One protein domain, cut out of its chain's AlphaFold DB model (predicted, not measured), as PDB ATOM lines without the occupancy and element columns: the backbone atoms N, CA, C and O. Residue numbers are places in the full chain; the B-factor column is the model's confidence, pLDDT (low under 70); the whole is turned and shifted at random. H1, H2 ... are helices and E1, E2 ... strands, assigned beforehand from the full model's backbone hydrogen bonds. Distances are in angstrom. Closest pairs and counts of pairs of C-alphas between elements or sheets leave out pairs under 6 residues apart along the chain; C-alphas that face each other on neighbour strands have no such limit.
ATOM      1  N   ARG A  29     242.815 146.924 183.328       90.44
ATOM      2  CA  ARG A  29     243.084 147.333 184.710       90.44
ATOM      3  C   ARG A  29     241.799 147.415 185.522       90.44
ATOM      4  O   ARG A  29     240.755 147.832 185.031       90.44
ATOM      5  N   GLN A  30     241.856 147.021 186.791       89.31
ATOM      6  CA  GLN A  30     240.713 147.190 187.686       89.31
ATOM      7  C   GLN A  30     240.470 148.675 187.990       89.31
ATOM      8  O   GLN A  30     241.423 149.426 188.161       89.31
ATOM      9  N   LEU A  31     239.196 149.065 188.090       88.56
ATOM     10  CA  LEU A  31     238.763 150.414 188.443       88.56
ATOM     11  C   LEU A  31     239.539 150.941 189.652       88.56
ATOM     12  O   LEU A  31     239.556 150.303 190.716       88.56
ATOM     13  N   ASP A  32     240.130 152.116 189.465       81.00
ATOM     14  CA  ASP A  32     240.965 152.764 190.459       81.00
ATOM     15  C   ASP A  32     240.245 153.948 191.106       81.00
ATOM     16  O   ASP A  32     239.801 154.873 190.432       81.00
ATOM     17  N   VAL A  33     240.131 153.909 192.432       75.06
ATOM     18  CA  VAL A  33     239.536 154.992 193.234       75.06
ATOM     19  C   VAL A  33     240.557 155.994 193.732       75.06
ATOM     20  O   VAL A  33     240.190 157.051 194.232       75.06
ATOM     21  N   HIS A  34     241.837 155.637 193.664       70.44
ATOM     22  CA  HIS A  34     242.910 156.472 194.176       70.44
ATOM     23  C   HIS A  34     243.318 157.540 193.168       70.44
ATOM     24  O   HIS A  34     244.092 158.423 193.526       70.44
ATOM     25  N   VAL A  35     242.790 157.481 191.942       69.62
ATOM     26  CA  VAL A  35     242.847 158.590 190.998       69.62
ATOM     27  C   VAL A  35     241.718 159.549 191.339       69.62
ATOM     28  O   VAL A  35     240.537 159.265 191.139       69.62
ATOM     29  N   TRP A  36     242.097 160.709 191.845       69.69
ATOM     30  CA  TRP A  36     241.188 161.807 192.110       69.69
ATOM     31  C   TRP A  36     241.871 163.103 191.685       69.69
ATOM     32  O   TRP A  36     243.087 163.190 191.544       69.69
ATOM     33  N   SER A  37     241.073 164.120 191.431       72.38
ATOM     34  CA  SER A  37     241.575 165.419 191.017       72.38
ATOM     35  C   SER A  37     240.662 166.471 191.612       72.38
ATOM     36  O   SER A  37     239.441 166.327 191.525       72.38
ATOM     37  N   ASP A  38     241.235 167.486 192.245       71.19
ATOM     38  CA  ASP A  38     240.495 168.653 192.742       71.19
ATOM     39  C   ASP A  38     240.512 169.813 191.745       71.19
ATOM     40  O   ASP A  38     239.899 170.850 191.992       71.19
ATOM     41  N   TYR A  39     241.184 169.625 190.610       76.25
ATOM     42  CA  TYR A  39     241.362 170.654 189.607       76.25
ATOM     43  C   TYR A  39     240.012 171.049 188.976       76.25
ATOM     44  O   TYR A  39     239.182 170.166 188.691       76.25
ATOM     45  N   PRO A  40     239.746 172.359 188.802       79.31
ATOM     46  CA  PRO A  40     238.504 172.856 188.214       79.31
ATOM     47  C   PRO A  40     238.202 172.246 186.844       79.31
ATOM     48  O   PRO A  40     237.068 171.846 186.606       79.31
ATOM     49  N   GLU A  41     239.216 172.054 186.005       81.56
ATOM     50  CA  GLU A  41     239.104 171.536 184.638       81.56
ATOM     51  C   GLU A  41     238.471 170.138 184.619       81.56
ATOM     52  O   GLU A  41     237.545 169.854 183.856       81.56
ATOM     53  N   VAL A  42     238.909 169.265 185.533       81.31
ATOM     54  CA  VAL A  42     238.344 167.916 185.687       81.31
ATOM     55  C   VAL A  42     236.909 167.982 186.193       81.31
ATOM     56  O   VAL A  42     236.052 167.207 185.760       81.31
ATOM     57  N   ASN A  43     236.631 168.877 187.142       85.00
ATOM     58  CA  ASN A  43     235.276 169.048 187.651       85.00
ATOM     59  C   ASN A  43     234.337 169.536 186.550       85.00
ATOM     60  O   ASN A  43     233.256 168.971 186.415       85.00
ATOM     61  N   ASP A  44     234.754 170.503 185.741       86.00
ATOM     62  CA  ASP A  44     233.962 171.071 184.652       86.00
ATOM     63  C   ASP A  44     233.704 170.055 183.543       86.00
ATOM     64  O   ASP A  44     232.569 169.923 183.080       86.00
ATOM     65  N   PHE A  45     234.705 169.243 183.200       87.25
ATOM     66  CA  PHE A  45     234.536 168.100 182.304       87.25
ATOM     67  C   PHE A  45     233.455 167.127 182.803       87.25
ATOM     68  O   PHE A  45     232.519 166.785 182.074       87.25
ATOM     69  N   VAL A  46     233.536 166.717 184.072       88.56
ATOM     70  CA  VAL A  46     232.548 165.807 184.672       88.56
ATOM     71  C   VAL A  46     231.176 166.468 184.779       88.56
ATOM     72  O   VAL A  46     230.169 165.800 184.553       88.56
ATOM     73  N   ASN A  47     231.118 167.755 185.130       88.06
ATOM     74  CA  ASN A  47     229.882 168.532 185.214       88.06
ATOM     75  C   ASN A  47     229.178 168.543 183.860       88.06
ATOM     76  O   ASN A  47     228.011 168.181 183.791       88.06
ATOM     77  N   ARG A  48     229.910 168.843 182.786       87.44
ATOM     78  CA  ARG A  48     229.383 168.881 181.422       87.44
ATOM     79  C   ARG A  48     228.783 167.544 180.995       87.44
ATOM     80  O   ARG A  48     227.636 167.513 180.559       87.44
ATOM     81  N   ILE A  49     229.502 166.436 181.193       86.94
ATOM     82  CA  ILE A  49     228.976 165.092 180.884       86.94
ATOM     83  C   ILE A  49     227.756 164.771 181.754       86.94
ATOM     84  O   ILE A  49     226.766 164.216 181.275       86.94
ATOM     85  N   TYR A  50     227.811 165.113 183.040       87.56
ATOM     86  CA  TYR A  50     226.710 164.869 183.961       87.56
ATOM     87  C   TYR A  50     225.443 165.625 183.547       87.56
ATOM     88  O   TYR A  50     224.370 165.025 183.484       87.56
ATOM     89  N   ASP A  51     225.571 166.911 183.237       85.25
ATOM     90  CA  ASP A  51     224.456 167.796 182.901       85.25
ATOM     91  C   ASP A  51     223.846 167.434 181.543       85.25
ATOM     92  O   ASP A  51     222.626 167.413 181.400       85.25
ATOM     93  N   GLN A  52     224.681 167.057 180.572       83.88
ATOM     94  CA  GLN A  52     224.238 166.702 179.226       83.88
ATOM     95  C   GLN A  52     223.552 165.331 179.149       83.88
ATOM     96  O   GLN A  52     222.599 165.170 178.389       83.88
ATOM     97  N   TYR A  53     224.023 164.338 179.914       80.44
ATOM     98  CA  TYR A  53     223.643 162.935 179.690       80.44
ATOM     99  C   TYR A  53     222.987 162.239 180.885       80.44
ATOM    100  O   TYR A  53     222.364 161.193 180.717       80.44
ATOM    101  N   ILE A  54     223.124 162.776 182.100       77.38
ATOM    102  CA  ILE A  54     222.625 162.132 183.329       77.38
ATOM    103  C   ILE A  54     221.572 162.986 184.037       77.38
ATOM    104  O   ILE A  54     220.707 162.436 184.722       77.38
ATOM    105  N   HIS A  55     221.606 164.308 183.885       70.62
ATOM    106  CA  HIS A  55     220.737 165.245 184.598       70.62
ATOM    107  C   HIS A  55     219.332 165.397 183.985       70.62
ATOM    108  O   HIS A  55     218.735 166.471 183.996       70.62
ATOM    109  N   GLY A  56     218.765 164.303 183.475       58.78
ATOM    110  CA  GLY A  56     217.372 164.239 183.040       58.78
ATOM    111  C   GLY A  56     216.427 164.081 184.232       58.78
ATOM    112  O   GLY A  56     216.011 162.968 184.535       58.78
ATOM    113  N   GLY A  57     216.102 165.181 184.916       53.59
ATOM    114  CA  GLY A  57     215.018 165.235 185.908       53.59
ATOM    115  C   GLY A  57     215.479 165.499 187.341       53.59
ATOM    116  O   GLY A  57     215.688 164.577 188.124       53.59
ATOM    117  N   ILE A  58     215.588 166.777 187.707       51.97
ATOM    118  CA  ILE A  58     215.776 167.205 189.097       51.97
ATOM    119  C   ILE A  58     214.425 167.150 189.813       51.97
ATOM    120  O   ILE A  58     213.533 167.949 189.527       51.97
ATOM    121  N   GLY A  59     214.286 166.256 190.789       52.72
ATOM    122  CA  GLY A  59     213.292 166.412 191.851       52.72
ATOM    123  C   GLY A  59     213.761 167.465 192.863       52.72
ATOM    124  O   GLY A  59     214.942 167.546 193.199       52.72
ATOM    125  N   SER A  60     212.849 168.312 193.352       53.69
ATOM    126  CA  SER A  60     213.172 169.435 194.253       53.69
ATOM    127  C   SER A  60     213.598 169.012 195.678       53.69
ATOM    128  O   SER A  60     213.881 169.879 196.514       53.69
ATOM    129  N   ASN A  61     213.659 167.713 195.996       62.47
ATOM    130  CA  ASN A  61     213.794 167.234 197.374       62.47
ATOM    131  C   ASN A  61     215.254 166.990 197.805       62.47
ATOM    132  O   ASN A  61     216.167 166.794 197.003       62.47
ATOM    133  N   SER A  62     215.499 167.003 199.120       62.12
ATOM    134  CA  SER A  62     216.842 166.853 199.712       62.12
ATOM    135  C   SER A  62     217.477 165.478 199.472       62.12
ATOM    136  O   SER A  62     218.694 165.384 199.296       62.12
ATOM    137  N   GLN A  63     216.662 164.420 199.435       64.44
ATOM    138  CA  GLN A  63     217.107 163.056 199.130       64.44
ATOM    139  C   GLN A  63     217.601 162.940 197.688       64.44
ATOM    140  O   GLN A  63     218.685 162.399 197.456       64.44
ATOM    141  N   ASP A  64     216.881 163.554 196.748       69.44
ATOM    142  CA  ASP A  64     217.264 163.603 195.337       69.44
ATOM    143  C   ASP A  64     218.632 164.283 195.202       69.44
ATOM    144  O   ASP A  64     219.556 163.733 194.604       69.44
ATOM    145  N   LYS A  65     218.841 165.420 195.880       72.88
ATOM    146  CA  LYS A  65     220.140 166.119 195.889       72.88
ATOM    147  C   LYS A  65     221.291 165.244 196.401       72.88
ATOM    148  O   LYS A  65     222.369 165.235 195.802       72.88
ATOM    149  N   GLN A  66     221.097 164.500 197.495       73.38
ATOM    150  CA  GLN A  66     222.145 163.617 198.027       73.38
ATOM    151  C   GLN A  66     222.442 162.456 197.068       73.38
ATOM    152  O   GLN A  66     223.609 162.108 196.851       73.38
ATOM    153  N   TRP A  67     221.397 161.873 196.486       74.31
ATOM    154  CA  TRP A  67     221.502 160.822 195.484       74.31
ATOM    155  C   TRP A  67     222.289 161.290 194.255       74.31
ATOM    156  O   TRP A  67     223.277 160.658 193.873       74.31
ATOM    157  N   HIS A  68     221.943 162.457 193.712       80.00
ATOM    158  CA  HIS A  68     222.636 163.073 192.582       80.00
ATOM    159  C   HIS A  68     224.109 163.358 192.893       80.00
ATOM    160  O   HIS A  68     224.970 163.036 192.072       80.00
ATOM    161  N   LYS A  69     224.430 163.850 194.100       84.31
ATOM    162  CA  LYS A  69     225.822 164.051 194.544       84.31
ATOM    163  C   LYS A  69     226.620 162.745 194.539       84.31
ATOM    164  O   LYS A  69     227.738 162.714 194.029       84.31
ATOM    165  N   LYS A  70     226.053 161.656 195.072       84.88
ATOM    166  CA  LYS A  70     226.705 160.331 195.065       84.88
ATOM    167  C   LYS A  70     226.875 159.793 193.644       84.88
ATOM    168  O   LYS A  70     227.939 159.262 193.321       84.88
ATOM    169  N   LYS A  71     225.865 159.960 192.784       86.88
ATOM    170  CA  LYS A  71     225.912 159.543 191.375       86.88
ATOM    171  C   LYS A  71     227.001 160.298 190.610       86.88
ATOM    172  O   LYS A  71     227.803 159.672 189.930       86.88
ATOM    173  N   LYS A  72     227.101 161.614 190.808       88.06
ATOM    174  CA  LYS A  72     228.136 162.473 190.215       88.06
ATOM    175  C   LYS A  72     229.546 162.124 190.695       88.06
ATOM    176  O   LYS A  72     230.455 162.014 189.882       88.06
ATOM    177  N   ALA A  73     229.727 161.874 191.992       88.00
ATOM    178  CA  ALA A  73     231.007 161.399 192.521       88.00
ATOM    179  C   ALA A  73     231.407 160.041 191.916       88.00
ATOM    180  O   ALA A  73     232.560 159.835 191.551       88.00
ATOM    181  N   THR A  74     230.442 159.132 191.752       89.25
ATOM    182  CA  THR A  74     230.682 157.822 191.128       89.25
ATOM    183  C   THR A  74     231.018 157.956 189.638       89.25
ATOM    184  O   THR A  74     231.929 157.284 189.161       89.25
ATOM    185  N   LEU A  75     230.334 158.855 188.919       91.00
ATOM    186  CA  LEU A  75     230.652 159.207 187.534       91.00
ATOM    187  C   LEU A  75     232.084 159.727 187.412       91.00
ATOM    188  O   LEU A  75     232.826 159.250 186.560       91.00
ATOM    189  N   LYS A  76     232.483 160.657 188.287       89.25
ATOM    190  CA  LYS A  76     233.842 161.210 188.312       89.25
ATOM    191  C   LYS A  76     234.895 160.111 188.427       89.25
ATOM    192  O   LYS A  76     235.835 160.099 187.645       89.25
ATOM    193  N   VAL A  77     234.716 159.174 189.363       89.19
ATOM    194  CA  VAL A  77     235.640 158.041 189.553       89.19
ATOM    195  C   VAL A  77     235.722 157.169 188.299       89.19
ATOM    196  O   VAL A  77     236.816 156.803 187.880       89.19
ATOM    197  N   LEU A  78     234.581 156.847 187.681       91.44
ATOM    198  CA  LEU A  78     234.555 156.020 186.474       91.44
ATOM    199  C   LEU A  78     235.255 156.714 185.298       91.44
ATOM    200  O   LEU A  78     236.132 156.114 184.681       91.44
ATOM    201  N   LEU A  79     234.910 157.976 185.025       90.62
ATOM    202  CA  LEU A  79     235.497 158.759 183.936       90.62
ATOM    203  C   LEU A  79     236.999 158.959 184.128       90.62
ATOM    204  O   LEU A  79     237.759 158.742 183.193       90.62
ATOM    205  N   LEU A  80     237.439 159.310 185.339       89.19
ATOM    206  CA  LEU A  80     238.860 159.480 185.640       89.19
ATOM    207  C   LEU A  80     239.637 158.176 185.503       89.19
ATOM    208  O   LEU A  80     240.705 158.166 184.898       89.19
ATOM    209  N   SER A  81     239.106 157.068 186.025       89.00
ATOM    210  CA  SER A  81     239.764 155.769 185.879       89.00
ATOM    211  C   SER A  81     239.889 155.364 184.409       89.00
ATOM    212  O   SER A  81     240.905 154.779 184.043       89.00
ATOM    213  N   MET A  82     238.889 155.664 183.576       90.12
ATOM    214  CA  MET A  82     238.965 155.430 182.132       90.12
ATOM    215  C   MET A  82     239.972 156.354 181.457       90.12
ATOM    216  O   MET A  82     240.757 155.884 180.644       90.12
ATOM    217  N   TYR A  83     239.965 157.638 181.811       89.06
ATOM    218  CA  TYR A  83     240.853 158.639 181.236       89.06
ATOM    219  C   TYR A  83     242.323 158.320 181.510       89.06
ATOM    220  O   TYR A  83     243.133 158.329 180.594       89.06
ATOM    221  N   VAL A  84     242.669 157.943 182.745       86.00
ATOM    222  CA  VAL A  84     244.039 157.528 183.097       86.00
ATOM    223  C   VAL A  84     244.471 156.319 182.282       86.00
ATOM    224  O   VAL A  84     245.593 156.285 181.789       86.00
ATOM    225  N   ASN A  85     243.591 155.321 182.155       88.69
ATOM    226  CA  ASN A  85     243.899 154.124 181.386       88.69
ATOM    227  C   ASN A  85     244.095 154.467 179.902       88.69
ATOM    228  O   ASN A  85     245.070 154.016 179.318       88.69
ATOM    229  N   TYR A  86     243.239 155.326 179.345       87.44
ATOM    230  CA  TYR A  86     243.330 155.813 177.970       87.44
ATOM    231  C   TYR A  86     244.610 156.624 177.703       87.44
ATOM    232  O   TYR A  86     245.236 156.446 176.663       87.44
ATOM    233  N   LEU A  87     245.028 157.472 178.652       85.38
ATOM    234  CA  LEU A  87     246.282 158.229 178.568       85.38
ATOM    235  C   LEU A  87     247.529 157.336 178.604       85.38
ATOM    236  O   LEU A  87     248.568 157.726 178.077       85.38
ATOM    237  N   GLU A  88     247.466 156.186 179.277       85.75
ATOM    238  CA  GLU A  88     248.575 155.229 179.296       85.75
ATOM    239  C   GLU A  88     248.621 154.386 178.022       85.75
ATOM    240  O   GLU A  88     249.681 154.266 177.411       85.75
ATOM    241  N   ASP A  89     247.487 153.813 177.631       85.62
ATOM    242  CA  ASP A  89     247.316 153.108 176.364       85.62
ATOM    243  C   ASP A  89     245.825 153.144 175.972       85.62
ATOM    244  O   ASP A  89     244.984 152.643 176.727       85.62
ATOM    245  N   PRO A  90     245.461 153.664 174.784       85.25
ATOM    246  CA  PRO A  90     244.083 153.655 174.292       85.25
ATOM    247  C   PRO A  90     243.416 152.270 174.263       85.25
ATOM    248  O   PRO A  90     242.187 152.184 174.284       85.25
ATOM    249  N   LYS A  91     244.197 151.182 174.221       86.38
ATOM    250  CA  LYS A  91     243.701 149.795 174.246       86.38
ATOM    251  C   LYS A  91     243.432 149.270 175.659       86.38
ATOM    252  O   LYS A  91     242.812 148.216 175.797       86.38
ATOM    253  N   LEU A  92     243.888 149.962 176.707       89.00
ATOM    254  CA  LEU A  92     243.772 149.496 178.086       89.00
ATOM    255  C   LEU A  92     242.334 149.625 178.599       89.00
ATOM    256  O   LEU A  92     241.805 150.717 178.820       89.00
ATOM    257  N   LEU A  93     241.705 148.483 178.867       92.12
ATOM    258  CA  LEU A  93     240.314 148.447 179.313       92.12
ATOM    259  C   LEU A  93     240.196 148.714 180.815       92.12
ATOM    260  O   LEU A  93     241.033 148.299 181.621       92.12
ATOM    261  N   THR A  94     239.083 149.315 181.229       92.12
ATOM    262  CA  THR A  94     238.740 149.464 182.649       92.12
ATOM    263  C   THR A  94     237.844 148.313 183.100       92.12
ATOM    264  O   THR A  94     236.900 147.929 182.417       92.12
ATOM    265  N   GLY A  95     238.130 147.725 184.259       92.19
ATOM    266  CA  GLY A  95     237.439 146.544 184.764       92.19
ATOM    267  C   GLY A  95     236.757 146.760 186.112       92.19
ATOM    268  O   GLY A  95     237.407 147.161 187.073       92.19
ATOM    269  N   PHE A  96     235.485 146.393 186.254       92.00
ATOM    270  CA  PHE A  96     234.827 146.319 187.567       92.00
ATOM    271  C   PHE A  96     233.833 145.155 187.643       92.00
ATOM    272  O   PHE A  96     233.502 144.522 186.643       92.00
ATOM    273  N   SER A  97     233.386 144.804 188.848       90.44
ATOM    274  CA  SER A  97     232.449 143.687 189.015       90.44
ATOM    275  C   SER A  97     231.025 144.194 189.147       90.44
ATOM    276  O   SER A  97     230.764 145.009 190.014       90.44
ATOM    277  N   ARG A  98     230.092 143.644 188.368       89.38
ATOM    278  CA  ARG A  98     228.658 143.962 188.466       89.38
ATOM    279  C   ARG A  98     227.903 143.121 189.508       89.38
ATOM    280  O   ARG A  98     226.695 143.271 189.671       89.38
ATOM    281  N   THR A  99     228.585 142.223 190.220       88.75
ATOM    282  CA  THR A  99     227.944 141.344 191.208       88.75
ATOM    283  C   THR A  99     227.594 142.114 192.480       88.75
ATOM    284  O   THR A  99     228.468 142.657 193.151       88.75
ATOM    285  N   LEU A 100     226.317 142.094 192.870       87.75
ATOM    286  CA  LEU A 100     225.797 142.866 194.006       87.75
ATOM    287  C   LEU A 100     226.465 142.540 195.347       87.75
ATOM    288  O   LEU A 100     226.625 143.418 196.194       87.75
ATOM    289  N   SER A 101     226.887 141.289 195.550       87.25
ATOM    290  CA  SER A 101     227.582 140.866 196.770       87.25
ATOM    291  C   SER A 101     228.904 141.607 196.989       87.25
ATOM    292  O   SER A 101     229.287 141.818 198.138       87.25
ATOM    293  N   HIS A 102     229.565 142.065 195.921       86.19
ATOM    294  CA  HIS A 102     230.827 142.800 196.010       86.19
ATOM    295  C   HIS A 102     230.676 144.239 196.513       86.19
ATOM    296  O   HIS A 102     231.696 144.882 196.742       86.19
ATOM    297  N   TYR A 103     229.443 144.721 196.710       88.62
ATOM    298  CA  TYR A 103     229.128 146.065 197.209       88.62
ATOM    299  C   TYR A 103     228.521 146.066 198.621       88.62
ATOM    300  O   TYR A 103     228.139 147.117 199.127       88.62
ATOM    301  N   LYS A 104     228.409 144.903 199.278       88.88
ATOM    302  CA  LYS A 104     227.876 144.803 200.648       88.88
ATOM    303  C   LYS A 104     228.793 145.485 201.672       88.88
ATOM    304  O   LYS A 104     229.983 145.678 201.418       88.88
ATOM    305  N   ALA A 105     228.268 145.798 202.855       86.00
ATOM    306  CA  ALA A 105     229.081 146.298 203.963       86.00
ATOM    307  C   ALA A 105     230.272 145.356 204.240       86.00
ATOM    308  O   ALA A 105     230.130 144.136 204.216       86.00
ATOM    309  N   GLY A 106     231.465 145.927 204.429       82.56
ATOM    310  CA  GLY A 106     232.710 145.169 204.631       82.56
ATOM    311  C   GLY A 106     233.364 144.602 203.359       82.56
ATOM    312  O   GLY A 106     234.506 144.143 203.423       82.56
ATOM    313  N   SER A 107     232.702 144.679 202.200       87.44
ATOM    314  CA  SER A 107     233.286 144.295 200.906       87.44
ATOM    315  C   SER A 107     234.392 145.254 200.445       87.44
ATOM    316  O   SER A 107     234.505 146.381 200.934       87.44
ATOM    317  N   ARG A 108     235.188 144.830 199.451       84.00
ATOM    318  CA  ARG A 108     236.231 145.667 198.829       84.00
ATOM    319  C   ARG A 108     235.662 146.986 198.312       84.00
ATOM    320  O   ARG A 108     236.187 148.032 198.669       84.00
ATOM    321  N   TYR A 109     234.610 146.957 197.492       85.31
ATOM    322  CA  TYR A 109     234.080 148.191 196.905       85.31
ATOM    323  C   TYR A 109     233.504 149.125 197.964       85.31
ATOM    324  O   TYR A 109     233.756 150.321 197.897       85.31
ATOM    325  N   ASN A 110     232.862 148.585 199.003       84.69
ATOM    326  CA  ASN A 110     232.402 149.398 200.125       84.69
ATOM    327  C   ASN A 110     233.565 150.064 200.887       84.69
ATOM    328  O   ASN A 110     233.462 151.233 201.243       84.69
ATOM    329  N   LYS A 111     234.685 149.354 201.105       83.62
ATOM    330  CA  LYS A 111     235.906 149.929 201.711       83.62
ATOM    331  C   LYS A 111     236.538 151.022 200.846       83.62
ATOM    332  O   LYS A 111     237.133 151.946 201.377       83.62
ATOM    333  N   LEU A 112     236.390 150.915 199.528       82.50
ATOM    334  CA  LEU A 112     236.842 151.915 198.559       82.50
ATOM    335  C   LEU A 112     235.803 153.024 198.317       82.50
ATOM    336  O   LEU A 112     235.956 153.802 197.383       82.50
ATOM    337  N   HIS A 113     234.730 153.079 199.114       81.75
ATOM    338  CA  HIS A 113     233.615 154.018 198.957       81.75
ATOM    339  C   HIS A 113     232.938 153.987 197.572       81.75
ATOM    340  O   HIS A 113     232.250 154.933 197.187       81.75
ATOM    341  N   ILE A 114     233.070 152.879 196.836       84.88
ATOM    342  CA  ILE A 114     232.370 152.659 195.571       84.88
ATOM    343  C   ILE A 114     231.000 152.068 195.875       84.88
ATOM    344  O   ILE A 114     230.870 150.955 196.391       84.88
ATOM    345  N   SER A 115     229.968 152.814 195.498       86.94
ATOM    346  CA  SER A 115     228.587 152.360 195.591       86.94
ATOM    347  C   SER A 115     228.187 151.504 194.387       86.94
ATOM    348  O   SER A 115     228.745 151.623 193.295       86.94
ATOM    349  N   ARG A 116     227.128 150.703 194.561       89.69
ATOM    350  CA  ARG A 116     226.439 149.979 193.480       89.69
ATOM    351  C   ARG A 116     225.992 150.905 192.337       89.69
ATOM    352  O   ARG A 116     225.860 150.435 191.212       89.69
ATOM    353  N   LEU A 117     225.832 152.203 192.615       89.31
ATOM    354  CA  LEU A 117     225.509 153.249 191.634       89.31
ATOM    355  C   LEU A 117     226.389 153.219 190.389       89.31
ATOM    356  O   LEU A 117     225.961 153.672 189.337       89.31
ATOM    357  N   ILE A 118     227.607 152.684 190.488       90.44
ATOM    358  CA  ILE A 118     228.496 152.576 189.336       90.44
ATOM    359  C   ILE A 118     227.907 151.716 188.215       90.44
ATOM    360  O   ILE A 118     228.157 152.000 187.050       90.44
ATOM    361  N   ILE A 119     227.092 150.709 188.550       91.19
ATOM    362  CA  ILE A 119     226.395 149.877 187.564       91.19
ATOM    363  C   ILE A 119     225.364 150.725 186.813       91.19
ATOM    364  O   ILE A 119     225.349 150.708 185.590       91.19
ATOM    365  N   GLU A 120     224.565 151.513 187.536       89.56
ATOM    366  CA  GLU A 120     223.550 152.393 186.944       89.56
ATOM    367  C   GLU A 120     224.191 153.487 186.081       89.56
ATOM    368  O   GLU A 120     223.736 153.754 184.976       89.56
ATOM    369  N   VAL A 121     225.281 154.101 186.556       89.94
ATOM    370  CA  VAL A 121     226.041 155.095 185.781       89.94
ATOM    371  C   VAL A 121     226.611 154.468 184.507       89.94
ATOM    372  O   VAL A 121     226.507 155.064 183.441       89.94
ATOM    373  N   GLN A 122     227.178 153.264 184.600       91.81
ATOM    374  CA  GLN A 122     227.701 152.536 183.444       91.81
ATOM    375  C   GLN A 122     226.603 152.192 182.431       91.81
ATOM    376  O   GLN A 122     226.837 152.273 181.228       91.81
ATOM    377  N   GLU A 123     225.413 151.802 182.883       90.62
ATOM    378  CA  GLU A 123     224.280 151.540 181.992       90.62
ATOM    379  C   GLU A 123     223.839 152.818 181.276       90.62
ATOM    380  O   GLU A 123     223.798 152.824 180.050       90.62
ATOM    381  N   THR A 124     223.649 153.925 182.003       89.56
ATOM    382  CA  THR A 124     223.276 155.216 181.398       89.56
ATOM    383  C   THR A 124     224.305 155.690 180.366       89.56
ATOM    384  O   THR A 124     223.939 156.088 179.265       89.56
ATOM    385  N   LEU A 125     225.605 155.620 180.677       89.44
ATOM    386  CA  LEU A 125     226.656 156.029 179.734       89.44
ATOM    387  C   LEU A 125     226.707 155.137 178.487       89.44
ATOM    388  O   LEU A 125     227.041 155.612 177.402       89.44
ATOM    389  N   SER A 126     226.392 153.848 178.638       90.12
ATOM    390  CA  SER A 126     226.334 152.907 177.519       90.12
ATOM    391  C   SER A 126     225.114 153.157 176.636       90.12
ATOM    392  O   SER A 126     225.244 153.110 175.418       90.12
ATOM    393  N   GLU A 127     223.954 153.461 177.221       88.00
ATOM    394  CA  GLU A 127     222.724 153.794 176.484       88.00
ATOM    395  C   GLU A 127     222.875 155.065 175.646       88.00
ATOM    396  O   GLU A 127     222.357 155.147 174.536       88.00
ATOM    397  N   VAL A 128     223.629 156.032 176.164       87.00
ATOM    398  CA  VAL A 128     223.961 157.284 175.479       87.00
ATOM    399  C   VAL A 128     225.032 157.089 174.389       87.00
ATOM    400  O   VAL A 128     225.184 157.939 173.517       87.00
ATOM    401  N   GLY A 129     225.765 155.970 174.404       87.81
ATOM    402  CA  GLY A 129     226.816 155.674 173.425       87.81
ATOM    403  C   GLY A 129     228.178 156.302 173.736       87.81
ATOM    404  O   GLY A 129     229.028 156.383 172.851       87.81
ATOM    405  N   LEU A 130     228.424 156.725 174.981       88.38
ATOM    406  CA  LEU A 130     229.734 157.241 175.415       88.38
ATOM    407  C   LEU A 130     230.728 156.124 175.743       88.38
ATOM    408  O   LEU A 130     231.940 156.313 175.642       88.38
ATOM    409  N   ILE A 131     230.228 154.959 176.163       92.00
ATOM    410  CA  ILE A 131     231.072 153.821 176.529       92.00
ATOM    411  C   ILE A 131     230.576 152.529 175.894       92.00
ATOM    412  O   ILE A 131     229.374 152.267 175.820       92.00
ATOM    413  N   ASN A 132     231.533 151.687 175.527       89.94
ATOM    414  CA  ASN A 132     231.302 150.293 175.194       89.94
ATOM    415  C   ASN A 132     231.688 149.419 176.385       89.94
ATOM    416  O   ASN A 132     232.557 149.776 177.188       89.94
ATOM    417  N   TRP A 133     231.035 148.267 176.522       91.19
ATOM    418  CA  TRP A 133     231.339 147.337 177.600       91.19
ATOM    419  C   TRP A 133     231.029 145.891 177.226       91.19
ATOM    420  O   TRP A 133     230.143 145.609 176.426       91.19
ATOM    421  N   VAL A 134     231.747 144.973 177.869       90.56
ATOM    422  CA  VAL A 134     231.533 143.528 177.777       90.56
ATOM    423  C   VAL A 134     231.260 142.987 179.165       90.56
ATOM    424  O   VAL A 134     231.994 143.245 180.129       90.56
ATOM    425  N   LYS A 135     230.173 142.223 179.270       88.44
ATOM    426  CA  LYS A 135     229.740 141.632 180.528       88.44
ATOM    427  C   LYS A 135     230.758 140.607 181.025       88.44
ATOM    428  O   LYS A 135     231.190 139.718 180.303       88.44
ATOM    429  N   GLY A 136     231.100 140.719 182.306       86.25
ATOM    430  CA  GLY A 136     231.895 139.704 182.990       86.25
ATOM    431  C   GLY A 136     231.103 138.413 183.217       86.25
ATOM    432  O   GLY A 136     229.886 138.445 183.417       86.25
ATOM    433  N   TRP A 137     231.801 137.285 183.248       85.56
ATOM    434  CA  TRP A 137     231.223 135.966 183.490       85.56
ATOM    435  C   TRP A 137     231.909 135.280 184.668       85.56
ATOM    436  O   TRP A 137     233.008 135.652 185.084       85.56
ATOM    437  N   LYS A 138     231.234 134.280 185.229       85.56
ATOM    438  CA  LYS A 138     231.789 133.395 186.245       85.56
ATOM    439  C   LYS A 138     231.474 131.967 185.840       85.56
ATOM    440  O   LYS A 138     230.306 131.640 185.662       85.56
ATOM    441  N   ASP A 139     232.514 131.162 185.728       86.50
ATOM    442  CA  ASP A 139     232.418 129.728 185.544       86.50
ATOM    443  C   ASP A 139     231.968 129.060 186.851       86.50
ATOM    444  O   ASP A 139     232.641 129.229 187.881       86.50
ATOM    445  N   PRO A 140     230.851 128.321 186.859       84.06
ATOM    446  CA  PRO A 140     230.460 127.516 188.007       84.06
ATOM    447  C   PRO A 140     231.392 126.322 188.243       84.06
ATOM    448  O   PRO A 140     231.600 125.963 189.399       84.06
ATOM    449  N   GLU A 141     231.955 125.727 187.186       85.31
ATOM    450  CA  GLU A 141     232.720 124.475 187.266       85.31
ATOM    451  C   GLU A 141     234.178 124.729 187.644       85.31
ATOM    452  O   GLU A 141     234.704 124.123 188.574       85.31
ATOM    453  N   THR A 142     234.834 125.674 186.963       86.19
ATOM    454  CA  THR A 142     236.249 125.995 187.226       86.19
ATOM    455  C   THR A 142     236.439 127.063 188.304       86.19
ATOM    456  O   THR A 142     237.560 127.313 188.748       86.19
ATOM    457  N   GLY A 143     235.362 127.748 188.706       82.88
ATOM    458  CA  GLY A 143     235.400 128.871 189.645       82.88
ATOM    459  C   GLY A 143     236.057 130.142 189.092       82.88
ATOM    460  O   GLY A 143     236.140 131.146 189.808       82.88
ATOM    461  N   ARG A 144     236.513 130.134 187.831       83.00
ATOM    462  CA  ARG A 144     237.123 131.296 187.176       83.00
ATOM    463  C   ARG A 144     236.088 132.397 186.999       83.00
ATOM    464  O   ARG A 144     234.940 132.146 186.652       83.00
ATOM    465  N   ALA A 145     236.494 133.640 187.224       84.38
ATOM    466  CA  ALA A 145     235.622 134.790 187.044       84.38
ATOM    467  C   ALA A 145     236.357 135.903 186.309       84.38
ATOM    468  O   ALA A 145     237.506 136.216 186.623       84.38
ATOM    469  N   ARG A 146     235.666 136.536 185.362       85.81
ATOM    470  CA  ARG A 146     236.116 137.756 184.697       85.81
ATOM    471  C   ARG A 146     235.226 138.920 185.104       85.81
ATOM    472  O   ARG A 146     234.001 138.822 185.151       85.81
ATOM    473  N   ASN A 147     235.869 140.042 185.409       90.12
ATOM    474  CA  ASN A 147     235.170 141.298 185.653       90.12
ATOM    475  C   ASN A 147     234.610 141.863 184.345       90.12
ATOM    476  O   ASN A 147     235.104 141.560 183.263       90.12
ATOM    477  N   THR A 148     233.593 142.708 184.477       91.44
ATOM    478  CA  THR A 148     233.051 143.490 183.363       91.44
ATOM    479  C   THR A 148     234.128 144.440 182.866       91.44
ATOM    480  O   THR A 148     234.799 145.058 183.694       91.44
ATOM    481  N   LYS A 149     234.308 144.520 181.548       92.06
ATOM    482  CA  LYS A 149     235.290 145.393 180.891       92.06
ATOM    483  C   LYS A 149     234.572 146.526 180.186       92.06
ATOM    484  O   LYS A 149     233.481 146.309 179.668       92.06
ATOM    485  N   LEU A 150     235.168 147.706 180.174       92.69
ATOM    486  CA  LEU A 150     234.620 148.889 179.524       92.69
ATOM    487  C   LEU A 150     235.728 149.764 178.944       92.69
ATOM    488  O   LEU A 150     236.840 149.803 179.481       92.69
ATOM    489  N   TRP A 151     235.400 150.470 177.871       91.25
ATOM    490  CA  TRP A 151     236.294 151.382 177.163       91.25
ATOM    491  C   TRP A 151     235.500 152.551 176.566       91.25
ATOM    492  O   TRP A 151     234.286 152.426 176.357       91.25
ATOM    493  N   PRO A 152     236.145 153.711 176.355       91.56
ATOM    494  CA  PRO A 152     235.476 154.861 175.758       91.56
ATOM    495  C   PRO A 152     235.098 154.570 174.302       91.56
ATOM    496  O   PRO A 152     235.822 153.871 173.593       91.56
ATOM    497  N   THR A 153     233.968 155.112 173.845       90.62
ATOM    498  CA  THR A 153     233.706 155.224 172.403       90.62
ATOM    499  C   THR A 153     234.508 156.381 171.815       90.62
ATOM    500  O   THR A 153     235.044 157.215 172.548       90.62
ATOM    501  N   GLU A 154     234.555 156.483 170.487       87.44
ATOM    502  CA  GLU A 154     235.210 157.608 169.806       87.44
ATOM    503  C   GLU A 154     234.670 158.971 170.256       87.44
ATOM    504  O   GLU A 154     235.414 159.947 170.310       87.44
ATOM    505  N   THR A 155     233.382 159.045 170.610       88.06
ATOM    506  CA  THR A 155     232.779 160.284 171.119       88.06
ATOM    507  C   THR A 155     233.411 160.702 172.441       88.06
ATOM    508  O   THR A 155     233.852 161.838 172.571       88.06
ATOM    509  N   LEU A 156     233.547 159.775 173.392       87.94
ATOM    510  CA  LEU A 156     234.160 160.060 174.683       87.94
ATOM    511  C   LEU A 156     235.677 160.271 174.568       87.94
ATOM    512  O   LEU A 156     236.228 161.082 175.302       87.94
ATOM    513  N   ALA A 157     236.347 159.595 173.633       86.88
ATOM    514  CA  ALA A 157     237.767 159.820 173.359       86.88
ATOM    515  C   ALA A 157     238.037 161.250 172.858       86.88
ATOM    516  O   ALA A 157     238.922 161.923 173.376       86.88
ATOM    517  N   LYS A 158     237.211 161.766 171.939       87.94
ATOM    518  CA  LYS A 158     237.288 163.174 171.503       87.94
ATOM    519  C   LYS A 158     237.057 164.143 172.656       87.94
ATOM    520  O   LYS A 158     237.710 165.176 172.744       87.94
ATOM    521  N   GLU A 159     236.140 163.801 173.555       85.94
ATOM    522  CA  GLU A 159     235.871 164.603 174.746       85.94
ATOM    523  C   GLU A 159     237.043 164.598 175.735       85.94
ATOM    524  O   GLU A 159     237.314 165.614 176.373       85.94
ATOM    525  N   PHE A 160     237.768 163.482 175.837       84.81
ATOM    526  CA  PHE A 160     239.009 163.387 176.603       84.81
ATOM    527  C   PHE A 160     240.127 164.246 176.008       84.81
ATOM    528  O   PHE A 160     240.784 164.973 176.749       84.81
ATOM    529  N   GLU A 161     240.309 164.217 174.687       83.56
ATOM    530  CA  GLU A 161     241.285 165.068 173.994       83.56
ATOM    531  C   GLU A 161     240.945 166.559 174.141       83.56
ATOM    532  O   GLU A 161     241.821 167.378 174.420       83.56
ATOM    533  N   ALA A 162     239.661 166.913 174.025       83.06
ATOM    534  CA  ALA A 162     239.184 168.286 174.177       83.06
ATOM    535  C   ALA A 162     239.328 168.821 175.610       83.06
ATOM    536  O   ALA A 162     239.487 170.026 175.798       83.06
ATOM    537  N   ALA A 163     239.267 167.950 176.621       74.31
ATOM    538  CA  ALA A 163     239.377 168.353 178.018       74.31
ATOM    539  C   ALA A 163     240.799 168.791 178.418       74.31
ATOM    540  O   ALA A 163     240.936 169.435 179.454       74.31
ATOM    541  N   GLN A 164     241.834 168.446 177.635       69.56
ATOM    542  CA  GLN A 164     243.245 168.805 177.874       69.56
ATOM    543  C   GLN A 164     243.729 168.580 179.322       69.56
ATOM    544  O   GLN A 164     244.611 169.282 179.808       69.56
ATOM    545  N   ILE A 165     243.163 167.599 180.031       71.25
ATOM    546  CA  ILE A 165     243.514 167.331 181.430       71.25
ATOM    547  C   ILE A 165     244.935 166.763 181.445       71.25
ATOM    548  O   ILE A 165     245.152 165.639 180.972       71.25
ATOM    549  N   ASN A 166     245.910 167.482 181.999       67.94
ATOM    550  CA  ASN A 166     247.259 166.941 182.061       67.94
ATOM    551  C   ASN A 166     247.289 165.763 183.029       67.94
ATOM    552  O   ASN A 166     246.632 165.746 184.070       67.94
ATOM    553  N   ARG A 167     248.123 164.764 182.731       65.00
ATOM    554  CA  ARG A 167     248.334 163.628 183.641       65.00
ATOM    555  C   ARG A 167     248.817 164.082 185.027       65.00
ATOM    556  O   ARG A 167     248.552 163.405 186.014       65.00
ATOM    557  N   LEU A 168     249.502 165.224 185.095       60.59
ATOM    558  CA  LEU A 168     249.965 165.860 186.332       60.59
ATOM    559  C   LEU A 168     248.820 166.467 187.164       60.59
ATOM    560  O   LEU A 168     248.944 166.576 188.384       60.59
ATOM    561  N   ASP A 169     247.680 166.761 186.537       61.75
ATOM    562  CA  ASP A 169     246.470 167.263 187.202       61.75
ATOM    563  C   ASP A 169     245.678 166.120 187.871       61.75
ATOM    564  O   ASP A 169     244.659 166.321 188.540       61.75
ATOM    565  N   LEU A 170     246.146 164.879 187.717       66.12
ATOM    566  CA  LEU A 170     245.588 163.695 188.354       66.12
ATOM    567  C   LEU A 170     246.431 163.356 189.580       66.12
ATOM    568  O   LEU A 170     247.545 162.838 189.482       66.12
ATOM    569  N   ARG A 171     245.894 163.640 190.766       62.53
ATOM    570  CA  ARG A 171     246.592 163.362 192.020       62.53
ATOM    571  C   ARG A 171     246.290 161.942 192.479       62.53
ATOM    572  O   ARG A 171     245.164 161.453 192.399       62.53
ATOM    573  N   LEU A 172     247.301 161.269 193.021       59.28
ATOM    574  CA  LEU A 172     247.059 160.061 193.803       59.28
ATOM    575  C   LEU A 172     246.481 160.461 195.155       59.28
ATOM    576  O   LEU A 172     246.885 161.461 195.751       59.28
TER     577      LEU A 172
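This is residues 29 to 172 of the 224 residues of an uncharacterized protein of Rhodospirillaceae bacterium (UniProt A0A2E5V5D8). Picture a small three-stranded sheet with one long helix, H2, crossing one of its faces, and H5 on that same face at a steep angle to H2; H1 crosses H2 and H6 sits near one end of the sheet. Two stretches stick out from this body: residues 60 to 66, of which 62 to 66 belong to H2, and residues 139 to 144 in the loop of the E2 and E3 hairpin. The 144 printed residues hold six named helices and three named strands in the order H1 H2 E1 H3 H4 H5 E2 E3 H6, mostly helix by class. The sheet runs E1 E3 E2, antiparallel, and the whole is compact, with a radius of gyration of the C-alphas of 15.4 A and spans of 47 by 40 by 29 A.

Start at inner strand E3, residues 148 to 152. Beside it lies edge strand E1, residues 93 to 96, with N 94 and O 150 2.9 A apart, within hydrogen-bond range; edge strand E2, residues 131 to 134, is its other neighbour, with N 134 and O 149 at 2.8 A. Residues 29 to 30 pair with 94 to 95 of E1, parallel. Now find H2, residues 62 to 88, and H5, residues 117 to 127, on the same face, two layers of helices and sheet, at heights over the sheet of 11.5 A and 9.4 A. They touch, H2 with residues 70 to 78 alone, closest at the C-alphas of Thr 74 and Ile 118, 6.0 A, at a steep tilt of 68 degrees, only just short of about perpendicular. H1, residues 40 to 53, touches H2 at a steep tilt of 66 degrees, closest at the C-alphas of Val 46 and Lys 76, 6.0 A. H6, residues 154 to 163, only grazes the sheet and only just touches H1, with 3 pairs of C-alphas within 8 A, closest at Phe 45 and Ala 163, 6.5 A. H3, residues 100 to 103, and H4, residues 108 to 111, touch only at the corner, closest at the C-alphas of Tyr 103 and Tyr 109, 5.4 A; neither is on the sheet. Every O i to N i+4 pair is within hydrogen-bond range in H1, H2, H5 and H6; H3 and H4 are too short for one.

Find C-alpha 40 at (238.504, 172.856, 188.214), where H1 begins its 19.8 A. H2 runs 39.5 A from C-alpha 62 at (216.842, 166.853, 199.712). H5 spans 15.4 A, H6 14.2 A and E3 13.9 A; H6 ends at C-alpha 163, (239.377, 168.353, 178.018).

The C-alphas of Ser 60 and Thr 142, the two farthest apart, are 49.7 A apart. The printed part has no cut, and the link from E2 to E3 is long, 13 residues. The model's confidence is under 70 at residues 35 to 36, 56 to 64, 164 and 166 to 172.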